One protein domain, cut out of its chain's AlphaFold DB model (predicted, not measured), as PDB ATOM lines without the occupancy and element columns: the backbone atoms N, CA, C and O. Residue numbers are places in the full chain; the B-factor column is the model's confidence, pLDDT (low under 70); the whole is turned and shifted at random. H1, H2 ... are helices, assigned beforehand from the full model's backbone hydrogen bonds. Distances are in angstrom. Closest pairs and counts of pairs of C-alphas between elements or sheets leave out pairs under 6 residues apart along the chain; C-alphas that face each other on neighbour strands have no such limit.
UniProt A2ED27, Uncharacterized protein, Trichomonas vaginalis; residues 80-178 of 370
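AT A GLANCE: This is residues 80 to 178 of the 370 residues of an uncharacterized protein of Trichomonas vaginalis (UniProt A2ED27). Four helices, H2 to H5, form an up-and-down bundle, each running against the one before it in the chain, and H1 packs slantwise on the H2 side of this bundle through residues 86 to 94. H3 has closer contacts with H2 and H5, while H4 is more loosely joined to the rest. The printed part has 99 residues with five named helices, H1 to H5 in order, and no named strand; the class is all helix. The whole is compact, with a radius of gyration of the C-alphas of 13.0 A and spans of 37 by 32 by 21 A.

IN THESE COORDINATES: H1, the longest helix by residues, covers residues 80 to 97 and 25.8 A, from C-alpha 80 at (263.094, 214.423, 136.652). H2 is residues 101 to 111, 14.9 A; H3 is residues 121 to 131, 15.3 A. H4 is residues 140 to 156, 24.7 A. H5 is residues 160 to 176, 24.5 A, ending with C-alpha 176 at (288.485, 204.416, 117.800).

HOW THE PARTS SIT: H1 touches H2 with residues 86 to 94 alone, at a steep tilt of 52 degrees; the closest C-alphas, of Ala 94 and His 101, are 5.3 A apart. H2 and H3 form a helical hairpin at a shallow tilt of 16 degrees, closest at the C-alphas of Tyr 110 and Pro 122, 5.1 A. H3 touches H5, the same way at 29 degrees, a shallow tilt; the C-alphas of Gly 123 and Ser 169, the closest, are 4.0 A apart. H2 and H4 only just touch, with 3 pairs of C-alphas within 8 A, the closest those of Trp 111 and Ile 153, 7.3 A; H4 takes part with residues 150 to 153 alone. H4 and H5 are close but not clearly touching, closest at the C-alphas of Arg 154 and Phe 166, 7.2 A. H1 is apart from H3 and H5. Every O i to N i+4 pair is within hydrogen-bond range in H2, H3, H4 and H5, and 13 of 14 in H1.

THE WHOLE: The C-alphas farthest apart, of Ser 136 and Glu 160, are 37.6 A apart. The printed part has no cut and no long link. Confidence is under 70 at residues 80 to 97 and 134 to 137; the mean pLDDT of the printed part is 83.4.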
ATOM      1  N   SER A  80     262.552 213.479 135.669       46.62
ATOM      2  CA  SER A  80     263.094 214.423 136.652       46.62
ATOM      3  C   SER A  80     263.848 213.767 137.813       46.62
ATOM      4  O   SER A  80     264.646 214.437 138.463       46.62
ATOM      5  N   ILE A  81     263.586 212.487 138.110       49.38
ATOM      6  CA  ILE A  81     264.305 211.742 139.159       49.38
ATOM      7  C   ILE A  81     265.632 211.232 138.595       49.38
ATOM      8  O   ILE A  81     266.671 211.443 139.215       49.38
ATOM      9  N   ILE A  82     265.602 210.694 137.370       50.47
ATOM     10  CA  ILE A  82     266.798 210.275 136.633       50.47
ATOM     11  C   ILE A  82     267.740 211.465 136.442       50.47
ATOM     12  O   ILE A  82     268.907 211.357 136.771       50.47
ATOM     13  N   GLU A  83     267.252 212.629 136.004       51.06
ATOM     14  CA  GLU A  83     268.093 213.827 135.837       51.06
ATOM     15  C   GLU A  83     268.738 214.309 137.143       51.06
ATOM     16  O   GLU A  83     269.847 214.845 137.127       51.06
ATOM     17  N   LYS A  84     268.067 214.125 138.285       52.97
ATOM     18  CA  LYS A  84     268.600 214.525 139.587       52.97
ATOM     19  C   LYS A  84     269.664 213.546 140.092       52.97
ATOM     20  O   LYS A  84     270.722 214.000 140.516       52.97
ATOM     21  N   GLU A  85     269.425 212.239 139.989       58.47
ATOM     22  CA  GLU A  85     270.420 211.202 140.315       58.47
ATOM     23  C   GLU A  85     271.623 211.247 139.362       58.47
ATOM     24  O   GLU A  85     272.767 211.125 139.798       58.47
ATOM     25  N   LEU A  86     271.382 211.510 138.075       57.84
ATOM     26  CA  LEU A  86     272.411 211.717 137.058       57.84
ATOM     27  C   LEU A  86     273.299 212.908 137.437       57.84
ATOM     28  O   LEU A  86     274.514 212.767 137.488       57.84
ATOM     29  N   ASN A  87     272.702 214.057 137.772       57.88
ATOM     30  CA  ASN A  87     273.447 215.251 138.177       57.88
ATOM     31  C   ASN A  87     274.208 215.057 139.499       57.88
ATOM     32  O   ASN A  87     275.337 215.524 139.617       57.88
ATOM     33  N   GLU A  88     273.645 214.351 140.485       61.53
ATOM     34  CA  GLU A  88     274.335 214.058 141.752       61.53
ATOM     35  C   GLU A  88     275.524 213.096 141.557       61.53
ATOM     36  O   GLU A  88     276.578 213.301 142.164       61.53
ATOM     37  N   ASN A  89     275.402 212.097 140.677       61.72
ATOM     38  CA  ASN A  89     276.494 211.175 140.345       61.72
ATOM     39  C   ASN A  89     277.571 211.836 139.471       61.72
ATOM     40  O   ASN A  89     278.755 211.626 139.718       61.72
ATOM     41  N   ILE A  90     277.189 212.681 138.504       58.59
ATOM     42  CA  ILE A  90     278.122 213.465 137.673       58.59
ATOM     43  C   ILE A  90     278.959 214.407 138.540       58.59
ATOM     44  O   ILE A  90     280.176 214.451 138.383       58.59
ATOM     45  N   VAL A  91     278.328 215.128 139.474       54.47
ATOM     46  CA  VAL A  91     279.029 216.062 140.369       54.47
ATOM     47  C   VAL A  91     279.988 215.313 141.296       54.47
ATOM     48  O   VAL A  91     281.141 215.714 141.408       54.47
ATOM     49  N   LYS A  92     279.577 214.177 141.880       58.66
ATOM     50  CA  LYS A  92     280.484 213.340 142.687       58.66
ATOM     51  C   LYS A  92     281.673 212.811 141.875       58.66
ATOM     52  O   LYS A  92     282.804 212.893 142.336       58.66
ATOM     53  N   LEU A  93     281.439 212.335 140.649       57.66
ATOM     54  CA  LEU A  93     282.489 211.800 139.770       57.66
ATOM     55  C   LEU A  93     283.429 212.878 139.211       57.66
ATOM     56  O   LEU A  93     284.591 212.594 138.931       57.66
ATOM     57  N   ALA A  94     282.951 214.106 139.012       55.09
ATOM     58  CA  ALA A  94     283.777 215.222 138.556       55.09
ATOM     59  C   ALA A  94     284.604 215.844 139.698       55.09
ATOM     60  O   ALA A  94     285.762 216.203 139.477       55.09
ATOM     61  N   ASP A  95     284.040 215.933 140.910       54.94
ATOM     62  CA  ASP A  95     284.700 216.545 142.071       54.94
ATOM     63  C   ASP A  95     285.730 215.617 142.744       54.94
ATOM     64  O   ASP A  95     286.698 216.109 143.326       54.94
ATOM     65  N   GLU A  96     285.574 214.290 142.651       56.50
ATOM     66  CA  GLU A  96     286.494 213.334 143.290       56.50
ATOM     67  C   GLU A  96     287.711 212.962 142.418       56.50
ATOM     68  O   GLU A  96     288.739 212.547 142.962       56.50
ATOM     69  N   ASP A  97     287.657 213.144 141.086       57.69
ATOM     70  CA  ASP A  97     288.550 212.388 140.198       57.69
ATOM     71  C   ASP A  97     289.444 213.137 139.193       57.69
ATOM     72  O   ASP A  97     290.231 212.482 138.508       57.69
ATOM     73  N   GLU A  98     289.460 214.471 139.127       74.06
ATOM     74  CA  GLU A  98     290.242 215.238 138.118       74.06
ATOM     75  C   GLU A  98     289.957 214.834 136.646       74.06
ATOM     76  O   GLU A  98     290.654 215.270 135.725       74.06
ATOM     77  N   ILE A  99     288.939 214.003 136.397       79.81
ATOM     78  CA  ILE A  99     288.471 213.652 135.055       79.81
ATOM     79  C   ILE A  99     287.716 214.866 134.499       79.81
ATOM     80  O   ILE A  99     286.906 215.459 135.216       79.81
ATOM     81  N   PRO A 100     287.942 215.262 133.230       85.75
ATOM     82  CA  PRO A 100     287.154 216.318 132.608       85.75
ATOM     83  C   PRO A 100     285.649 216.055 132.745       85.75
ATOM     84  O   PRO A 100     285.177 214.977 132.393       85.75
ATOM     85  N   HIS A 101     284.898 217.056 133.213       83.25
ATOM     86  CA  HIS A 101     283.462 216.941 133.506       83.25
ATOM     87  C   HIS A 101     282.654 216.313 132.362       83.25
ATOM     88  O   HIS A 101     281.798 215.469 132.596       83.25
ATOM     89  N   THR A 102     282.967 216.665 131.114       87.25
ATOM     90  CA  THR A 102     282.317 216.112 129.915       87.25
ATOM     91  C   THR A 102     282.553 214.611 129.746       87.25
ATOM     92  O   THR A 102     281.659 213.902 129.302       87.25
ATOM     93  N   ILE A 103     283.726 214.092 130.118       89.44
ATOM     94  CA  ILE A 103     284.003 212.652 130.094       89.44
ATOM     95  C   ILE A 103     283.182 211.952 131.180       89.44
ATOM     96  O   ILE A 103     282.529 210.950 130.889       89.44
ATOM     97  N   SER A 104     283.153 212.502 132.399       87.19
ATOM     98  CA  SER A 104     282.341 211.960 133.496       87.19
ATOM     99  C   SER A 104     280.849 211.950 133.143       87.19
ATOM    100  O   SER A 104     280.176 210.941 133.345       87.19
ATOM    101  N   GLU A 105     280.339 213.021 132.527       86.62
ATOM    102  CA  GLU A 105     278.972 213.087 131.998       86.62
ATOM    103  C   GLU A 105     278.681 211.965 131.001       86.62
ATOM    104  O   GLU A 105     277.633 211.329 131.089       86.62
ATOM    105  N   ILE A 106     279.594 211.697 130.062       91.69
ATOM    106  CA  ILE A 106     279.410 210.622 129.083       91.69
ATOM    107  C   ILE A 106     279.395 209.252 129.765       91.69
ATOM    108  O   ILE A 106     278.549 208.423 129.432       91.69
ATOM    109  N   ILE A 107     280.281 209.005 130.731       90.56
ATOM    110  CA  ILE A 107     280.313 207.739 131.478       90.56
ATOM    111  C   ILE A 107     278.988 207.529 132.224       90.56
ATOM    112  O   ILE A 107     278.338 206.499 132.044       90.56
ATOM    113  N   VAL A 108     278.532 208.519 132.990       87.50
ATOM    114  CA  VAL A 108     277.275 208.418 133.751       87.50
ATOM    115  C   VAL A 108     276.069 208.290 132.829       87.50
ATOM    116  O   VAL A 108     275.212 207.436 133.029       87.50
ATOM    117  N   LYS A 109     276.002 209.104 131.777       86.81
ATOM    118  CA  LYS A 109     274.853 209.113 130.874       86.81
ATOM    119  C   LYS A 109     274.746 207.848 130.036       86.81
ATOM    120  O   LYS A 109     273.632 207.381 129.830       86.81
ATOM    121  N   TYR A 110     275.863 207.326 129.529       92.19
ATOM    122  CA  TYR A 110     275.843 206.245 128.542       92.19
ATOM    123  C   TYR A 110     276.229 204.880 129.104       92.19
ATOM    124  O   TYR A 110     275.656 203.880 128.685       92.19
ATOM    125  N   TRP A 111     277.196 204.804 130.020       93.31
ATOM    126  CA  TRP A 111     277.738 203.520 130.474       93.31
ATOM    127  C   TRP A 111     277.010 202.962 131.701       93.31
ATOM    128  O   TRP A 111     276.804 201.754 131.767       93.31
ATOM    129  N   PHE A 112     276.543 203.809 132.627       87.81
ATOM    130  CA  PHE A 112     275.682 203.359 133.738       87.81
ATOM    131  C   PHE A 112     274.278 202.943 133.276       87.81
ATOM    132  O   PHE A 112     273.650 202.088 133.893       87.81
ATOM    133  N   HIS A 113     273.799 203.529 132.179       86.88
ATOM    134  CA  HIS A 113     272.477 203.277 131.600       86.88
ATOM    135  C   HIS A 113     272.589 202.616 130.227       86.88
ATOM    136  O   HIS A 113     271.904 202.992 129.275       86.88
ATOM    137  N   ILE A 114     273.513 201.660 130.105       92.19
ATOM    138  CA  ILE A 114     273.893 201.069 128.820       92.19
ATOM    139  C   ILE A 114     272.729 200.392 128.087       92.19
ATOM    140  O   ILE A 114     272.714 200.347 126.861       92.19
ATOM    141  N   ASP A 115     271.730 199.931 128.836       91.06
ATOM    142  CA  ASP A 115     270.495 199.305 128.365       91.06
ATOM    143  C   ASP A 115     269.575 200.257 127.584       91.06
ATOM    144  O   ASP A 115     268.671 199.812 126.877       91.06
ATOM    145  N   GLN A 116     269.801 201.569 127.685       92.31
ATOM    146  CA  GLN A 116     269.014 202.593 126.992       92.31
ATOM    147  C   GLN A 116     269.573 202.954 125.610       92.31
ATOM    148  O   GLN A 116     268.970 203.759 124.896       92.31
ATOM    149  N   PHE A 117     270.722 202.390 125.225       91.38
ATOM    150  CA  PHE A 117     271.436 202.761 124.006       91.38
ATOM    151  C   PHE A 117     271.676 201.562 123.094       91.38
ATOM    152  O   PHE A 117     271.789 200.419 123.531       91.38
ATOM    153  N   GLU A 118     271.787 201.835 121.795       93.12
ATOM    154  CA  GLU A 118     272.162 200.807 120.827       93.12
ATOM    155  C   GLU A 118     273.621 200.368 121.029       93.12
ATOM    156  O   GLU A 118     274.476 201.125 121.507       93.12
ATOM    157  N   ALA A 119     273.910 199.135 120.609       92.94
ATOM    158  CA  ALA A 119     275.234 198.538 120.686       92.94
ATOM    159  C   ALA A 119     276.315 199.461 120.088       92.94
ATOM    160  O   ALA A 119     276.203 199.928 118.956       92.94
ATOM    161  N   GLY A 120     277.380 199.719 120.854       94.75
ATOM    162  CA  GLY A 120     278.523 200.519 120.404       94.75
ATOM    163  C   GLY A 120     278.394 202.034 120.610       94.75
ATOM    164  O   GLY A 120     279.419 202.718 120.656       94.75
ATOM    165  N   ILE A 121     277.181 202.581 120.791       96.12
ATOM    166  CA  ILE A 121     276.970 204.034 120.954       96.12
ATOM    167  C   ILE A 121     277.731 204.613 122.162       96.12
ATOM    168  O   ILE A 121     278.441 205.604 121.967       96.12
ATOM    169  N   PRO A 122     277.654 204.030 123.376       97.06
ATOM    170  CA  PRO A 122     278.419 204.500 124.537       97.06
ATOM    171  C   PRO A 122     279.928 204.578 124.286       97.06
ATOM    172  O   PRO A 122     280.576 205.566 124.638       97.06
ATOM    173  N   GLY A 123     280.473 203.556 123.618       96.81
ATOM    174  CA  GLY A 123     281.880 203.480 123.231       96.81
ATOM    175  C   GLY A 123     282.292 204.600 122.292       96.81
ATOM    176  O   GLY A 123     283.252 205.322 122.554       96.81
ATOM    177  N   LYS A 124     281.511 204.786 121.227       96.69
ATOM    178  CA  LYS A 124     281.732 205.836 120.233       96.69
ATOM    179  C   LYS A 124     281.633 207.236 120.832       96.69
ATOM    180  O   LYS A 124     282.475 208.079 120.535       96.69
ATOM    181  N   ALA A 125     280.621 207.489 121.662       95.44
ATOM    182  CA  ALA A 125     280.429 208.785 122.309       95.44
ATOM    183  C   ALA A 125     281.638 209.144 123.184       95.44
ATOM    184  O   ALA A 125     282.208 210.222 123.030       95.44
ATOM    185  N   LEU A 126     282.086 208.203 124.021       95.56
ATOM    186  CA  LEU A 126     283.257 208.399 124.872       95.56
ATOM    187  C   LEU A 126     284.539 208.589 124.056       95.56
ATOM    188  O   LEU A 126     285.336 209.468 124.374       95.56
ATOM    189  N   ALA A 127     284.724 207.812 122.986       94.75
ATOM    190  CA  ALA A 127     285.892 207.931 122.123       94.75
ATOM    191  C   ALA A 127     285.988 209.316 121.469       94.75
ATOM    192  O   ALA A 127     287.053 209.928 121.488       94.75
ATOM    193  N   VAL A 128     284.878 209.828 120.924       94.25
ATOM    194  CA  VAL A 128     284.818 211.174 120.328       94.25
ATOM    195  C   VAL A 128     285.165 212.233 121.371       94.25
ATOM    196  O   VAL A 128     286.046 213.050 121.127       94.25
ATOM    197  N   THR A 129     284.558 212.166 122.559       92.25
ATOM    198  CA  THR A 129     284.848 213.122 123.633       92.25
ATOM    199  C   THR A 129     286.308 213.065 124.080       92.25
ATOM    200  O   THR A 129     286.898 214.111 124.313       92.25
ATOM    201  N   ILE A 130     286.920 211.879 124.168       91.12
ATOM    202  CA  ILE A 130     288.348 211.729 124.493       91.12
ATOM    203  C   ILE A 130     289.231 212.334 123.397       91.12
ATOM    204  O   ILE A 130     290.181 213.039 123.718       91.12
ATOM    205  N   MET A 131     288.917 212.094 122.123       88.75
ATOM    206  CA  MET A 131     289.686 212.624 120.990       88.75
ATOM    207  C   MET A 131     289.587 214.148 120.846       88.75
ATOM    208  O   MET A 131     290.524 214.769 120.345       88.75
ATOM    209  N   ASP A 132     288.494 214.758 121.313       88.06
ATOM    210  CA  ASP A 132     288.359 216.218 121.377       88.06
ATOM    211  C   ASP A 132     289.350 216.851 122.375       88.06
ATOM    212  O   ASP A 132     289.676 218.039 122.276       88.06
ATOM    213  N   TYR A 133     289.887 216.064 123.314       83.19
ATOM    214  CA  TYR A 133     291.006 216.472 124.154       83.19
ATOM    215  C   TYR A 133     292.341 216.126 123.487       83.19
ATOM    216  O   TYR A 133     292.627 214.985 123.137       83.19
ATOM    217  N   HIS A 134     293.224 217.118 123.377       66.12
ATOM    218  CA  HIS A 134     294.588 216.890 122.901       66.12
ATOM    219  C   HIS A 134     295.342 215.932 123.848       66.12
ATOM    220  O   HIS A 134     295.208 216.044 125.066       66.12
ATOM    221  N   GLU A 135     296.207 215.052 123.324       63.09
ATOM    222  CA  GLU A 135     296.985 214.077 124.128       63.09
ATOM    223  C   GLU A 135     297.840 214.702 125.247       63.09
ATOM    224  O   GLU A 135     298.205 214.037 126.212       63.09
ATOM    225  N   SER A 136     298.167 215.992 125.132       62.00
ATOM    226  CA  SER A 136     298.879 216.753 126.161       62.00
ATOM    227  C   SER A 136     298.003 217.127 127.364       62.00
ATOM    228  O   SER A 136     298.533 217.472 128.421       62.00
ATOM    229  N   VAL A 137     296.679 217.076 127.206       68.00
ATOM    230  CA  VAL A 137     295.677 217.430 128.220       68.00
ATOM    231  C   VAL A 137     295.280 216.203 129.039       68.00
ATOM    232  O   VAL A 137     295.185 216.285 130.264       68.00
ATOM    233  N   LEU A 138     295.105 215.050 128.389       76.81
ATOM    234  CA  LEU A 138     294.763 213.797 129.059       76.81
ATOM    235  C   LEU A 138     296.025 213.085 129.538       76.81
ATOM    236  O   LEU A 138     296.622 212.291 128.825       76.81
ATOM    237  N   LYS A 139     296.428 213.366 130.778       81.25
ATOM    238  CA  LYS A 139     297.547 212.665 131.418       81.25
ATOM    239  C   LYS A 139     297.227 211.169 131.597       81.25
ATOM    240  O   LYS A 139     296.072 210.831 131.865       81.25
ATOM    241  N   PRO A 140     298.241 210.281 131.645       83.31
ATOM    242  CA  PRO A 140     298.045 208.847 131.897       83.31
ATOM    243  C   PRO A 140     297.248 208.516 133.170       83.31
ATOM    244  O   PRO A 140     296.575 207.493 133.247       83.31
ATOM    245  N   GLN A 141     297.304 209.377 134.189       84.56
ATOM    246  CA  GLN A 141     296.517 209.222 135.417       84.56
ATOM    247  C   GLN A 141     295.009 209.316 135.147       84.56
ATOM    248  O   GLN A 141     294.255 208.507 135.674       84.56
ATOM    249  N   ILE A 142     294.582 210.240 134.282       85.19
ATOM    250  CA  ILE A 142     293.174 210.414 133.902       85.19
ATOM    251  C   ILE A 142     292.705 209.205 133.085       85.19
ATOM    252  O   ILE A 142     291.641 208.659 133.358       85.19
ATOM    253  N   ALA A 143     293.529 208.728 132.144       86.94
ATOM    254  CA  ALA A 143     293.232 207.527 131.363       86.94
ATOM    255  C   ALA A 143     293.002 206.294 132.257       86.94
ATOM    256  O   ALA A 143     292.040 205.553 132.057       86.94
ATOM    257  N   ASN A 144     293.843 206.109 133.283       89.06
ATOM    258  CA  ASN A 144     293.671 205.036 134.265       89.06
ATOM    259  C   ASN A 144     292.371 205.172 135.057       89.06
ATOM    260  O   ASN A 144     291.697 204.172 135.264       89.06
ATOM    261  N   LYS A 145     291.997 206.385 135.480       88.75
ATOM    262  CA  LYS A 145     290.745 206.597 136.218       88.75
ATOM    263  C   LYS A 145     289.514 206.304 135.364       88.75
ATOM    264  O   LYS A 145     288.632 205.589 135.823       88.75
ATOM    265  N   ILE A 146     289.498 206.770 134.111       90.81
ATOM    266  CA  ILE A 146     288.439 206.434 133.144       90.81
ATOM    267  C   ILE A 146     288.330 204.914 132.998       90.81
ATOM    268  O   ILE A 146     287.242 204.358 133.109       90.81
ATOM    269  N   TYR A 147     289.458 204.229 132.792       92.50
ATOM    270  CA  TYR A 147     289.482 202.772 132.696       92.50
ATOM    271  C   TYR A 147     288.931 202.098 133.960       92.50
ATOM    272  O   TYR A 147     288.108 201.195 133.839       92.50
ATOM    273  N   THR A 148     289.354 202.528 135.153       90.56
ATOM    274  CA  THR A 148     288.883 201.960 136.425       90.56
ATOM    275  C   THR A 148     287.378 202.128 136.573       90.56
ATOM    276  O   THR A 148     286.703 201.146 136.838       90.56
ATOM    277  N   GLN A 149     286.834 203.317 136.300       89.94
ATOM    278  CA  GLN A 149     285.388 203.551 136.368       89.94
ATOM    279  C   GLN A 149     284.612 202.655 135.393       89.94
ATOM    280  O   GLN A 149     283.580 202.093 135.749       89.94
ATOM    281  N   LEU A 150     285.112 202.472 134.168       94.94
ATOM    282  CA  LEU A 150     284.488 201.562 133.206       94.94
ATOM    283  C   LEU A 150     284.583 200.095 133.649       94.94
ATOM    284  O   LEU A 150     283.634 199.335 133.458       94.94
ATOM    285  N   ASP A 151     285.704 199.685 134.242       93.25
ATOM    286  CA  ASP A 151     285.878 198.335 134.785       93.25
ATOM    287  C   ASP A 151     284.970 198.096 136.003       93.25
ATOM    288  O   ASP A 151     284.372 197.027 136.110       93.25
ATOM    289  N   ASP A 152     284.782 199.099 136.862       91.06
ATOM    290  CA  ASP A 152     283.841 199.049 137.982       91.06
ATOM    291  C   ASP A 152     282.413 198.862 137.463       91.06
ATOM    292  O   ASP A 152     281.743 197.901 137.849       91.06
ATOM    293  N   ILE A 153     281.979 199.680 136.493       92.38
ATOM    294  CA  ILE A 153     280.676 199.511 135.829       92.38
ATOM    295  C   ILE A 153     280.544 198.087 135.287       92.38
ATOM    296  O   ILE A 153     279.570 197.408 135.610       92.38
ATOM    297  N   ARG A 154     281.542 197.589 134.541       94.31
ATOM    298  CA  ARG A 154     281.545 196.217 134.005       94.31
ATOM    299  C   ARG A 154     281.280 195.179 135.094       94.31
ATOM    300  O   ARG A 154     280.492 194.266 134.871       94.31
ATOM    301  N   THR A 155     281.922 195.297 136.258       90.44
ATOM    302  CA  THR A 155     281.746 194.327 137.356       90.44
ATOM    303  C   THR A 155     280.364 194.360 138.005       90.44
ATOM    304  O   THR A 155     279.971 193.371 138.619       90.44
ATOM    305  N   THR A 156     279.612 195.452 137.848       89.19
ATOM    306  CA  THR A 156     278.245 195.576 138.384       89.19
ATOM    307  C   THR A 156     277.163 195.048 137.437       89.19
ATOM    308  O   THR A 156     276.021 194.848 137.855       89.19
ATOM    309  N   ILE A 157     277.496 194.786 136.168       90.44
ATOM    310  CA  ILE A 157     276.539 194.281 135.179       90.44
ATOM    311  C   ILE A 157     276.229 192.809 135.462       90.44
ATOM    312  O   ILE A 157     277.102 191.949 135.394       90.44
ATOM    313  N   SER A 158     274.956 192.515 135.723       87.06
ATOM    314  CA  SER A 158     274.450 191.157 135.958       87.06
ATOM    315  C   SER A 158     273.566 190.619 134.830       87.06
ATOM    316  O   SER A 158     273.385 189.410 134.727       87.06
ATOM    317  N   LEU A 159     273.018 191.498 133.983       92.31
ATOM    318  CA  LEU A 159     272.169 191.117 132.854       92.31
ATOM    319  C   LEU A 159     273.009 190.831 131.609       92.31
ATOM    320  O   LEU A 159     273.835 191.648 131.209       92.31
ATOM    321  N   GLU A 160     272.745 189.697 130.973       92.50
ATOM    322  CA  GLU A 160     273.508 189.182 129.831       92.50
ATOM    323  C   GLU A 160     273.452 190.106 128.609       92.50
ATOM    324  O   GLU A 160     274.493 190.422 128.030       92.50
ATOM    325  N   ASP A 161     272.269 190.630 128.281       92.56
ATOM    326  CA  ASP A 161     272.098 191.612 127.204       92.56
ATOM    327  C   ASP A 161     272.964 192.857 127.444       92.56
ATOM    328  O   ASP A 161     273.640 193.348 126.538       92.56
ATOM    329  N   ASN A 162     273.034 193.325 128.693       94.19
ATOM    330  CA  ASN A 162     273.853 194.477 129.059       94.19
ATOM    331  C   ASN A 162     275.350 194.156 128.972       94.19
ATOM    332  O   ASN A 162     276.131 195.033 128.610       94.19
ATOM    333  N   MET A 163     275.765 192.912 129.242       95.38
ATOM    334  CA  MET A 163     277.152 192.487 129.026       95.38
ATOM    335  C   MET A 163     277.516 192.537 127.538       95.38
ATOM    336  O   MET A 163     278.609 192.992 127.196       95.38
ATOM    337  N   ILE A 164     276.603 192.132 126.645       95.06
ATOM    338  CA  ILE A 164     276.803 192.228 125.190       95.06
ATOM    339  C   ILE A 164     276.890 193.695 124.750       95.06
ATOM    340  O   ILE A 164     277.784 194.048 123.976       95.06
ATOM    341  N   LEU A 165     276.009 194.565 125.251       95.75
ATOM    342  CA  LEU A 165     276.051 196.003 124.955       95.75
ATOM    343  C   LEU A 165     277.352 196.648 125.457       95.75
ATOM    344  O   LEU A 165     277.957 197.462 124.747       95.75
ATOM    345  N   PHE A 166     277.823 196.240 126.639       97.19
ATOM    346  CA  PHE A 166     279.095 196.684 127.211       97.19
ATOM    347  C   PHE A 166     280.281 196.213 126.378       97.19
ATOM    348  O   PHE A 166     281.172 197.009 126.078       97.19
ATOM    349  N   TYR A 167     280.272 194.953 125.945       96.44
ATOM    350  CA  TYR A 167     281.255 194.422 125.007       96.44
ATOM    351  C   TYR A 167     281.284 195.241 123.712       96.44
ATOM    352  O   TYR A 167     282.339 195.752 123.340       96.44
ATOM    353  N   CYS A 168     280.136 195.449 123.061       95.94
ATOM    354  CA  CYS A 168     280.069 196.194 121.800       95.94
ATOM    355  C   CYS A 168     280.618 197.620 121.964       95.94
ATOM    356  O   CYS A 168     281.387 198.097 121.133       95.94
ATOM    357  N   SER A 169     280.281 198.281 123.074       97.69
ATOM    358  CA  SER A 169     280.791 199.613 123.417       97.69
ATOM    359  C   SER A 169     282.297 199.621 123.690       97.69
ATOM    360  O   SER A 169     283.006 200.504 123.213       97.69
ATOM    361  N   SER A 170     282.816 198.615 124.389       96.75
ATOM    362  CA  SER A 170     284.252 198.476 124.656       96.75
ATOM    363  C   SER A 170     285.050 198.227 123.374       96.75
ATOM    364  O   SER A 170     286.133 198.786 123.209       96.75
ATOM    365  N   ILE A 171     284.502 197.449 122.435       95.94
ATOM    366  CA  ILE A 171     285.108 197.220 121.119       95.94
ATOM    367  C   ILE A 171     285.162 198.507 120.296       95.94
ATOM    368  O   ILE A 171     286.206 198.808 119.720       95.94
ATOM    369  N   GLU A 172     284.077 199.281 120.239       96.12
ATOM    370  CA  GLU A 172     284.081 200.547 119.497       96.12
ATOM    371  C   GLU A 172     285.050 201.560 120.113       96.12
ATOM    372  O   GLU A 172     285.824 202.191 119.391       96.12
ATOM    373  N   LEU A 173     285.106 201.643 121.446       95.81
ATOM    374  CA  LEU A 173     286.097 202.459 122.148       95.81
ATOM    375  C   LEU A 173     287.533 202.030 121.799       95.81
ATOM    376  O   LEU A 173     288.371 202.874 121.484       95.81
ATOM    377  N   TYR A 174     287.809 200.720 121.809       94.81
ATOM    378  CA  TYR A 174     289.108 200.151 121.439       94.81
ATOM    379  C   TYR A 174     289.509 200.491 120.000       94.81
ATOM    380  O   TYR A 174     290.630 200.949 119.774       94.81
ATOM    381  N   LYS A 175     288.601 200.311 119.034       93.19
ATOM    382  CA  LYS A 175     288.859 200.610 117.619       93.19
ATOM    383  C   LYS A 175     289.128 202.093 117.385       93.19
ATOM    384  O   LYS A 175     290.020 202.435 116.621       93.19
ATOM    385  N   MET A 176     288.363 202.975 118.026       93.88
ATOM    386  CA  MET A 176     288.485 204.416 117.800       93.88
ATOM    387  C   MET A 176     289.708 205.027 118.490       93.88
ATOM    388  O   MET A 176     290.300 205.962 117.958       93.88
ATOM    389  N   LEU A 177     290.114 204.496 119.648       91.31
ATOM    390  CA  LEU A 177     291.268 204.990 120.409       91.31
ATOM    391  C   LEU A 177     292.553 204.184 120.159       91.31
ATOM    392  O   LEU A 177     293.542 204.369 120.867       91.31
ATOM    393  N   SER A 178     292.574 203.312 119.147       86.50
ATOM    394  CA  SER A 178     293.718 202.437 118.857       86.50
ATOM    395  C   SER A 178     295.007 203.190 118.527       86.50
ATOM    396  O   SER A 178     296.094 202.669 118.757       86.50
TER     397      SER A 178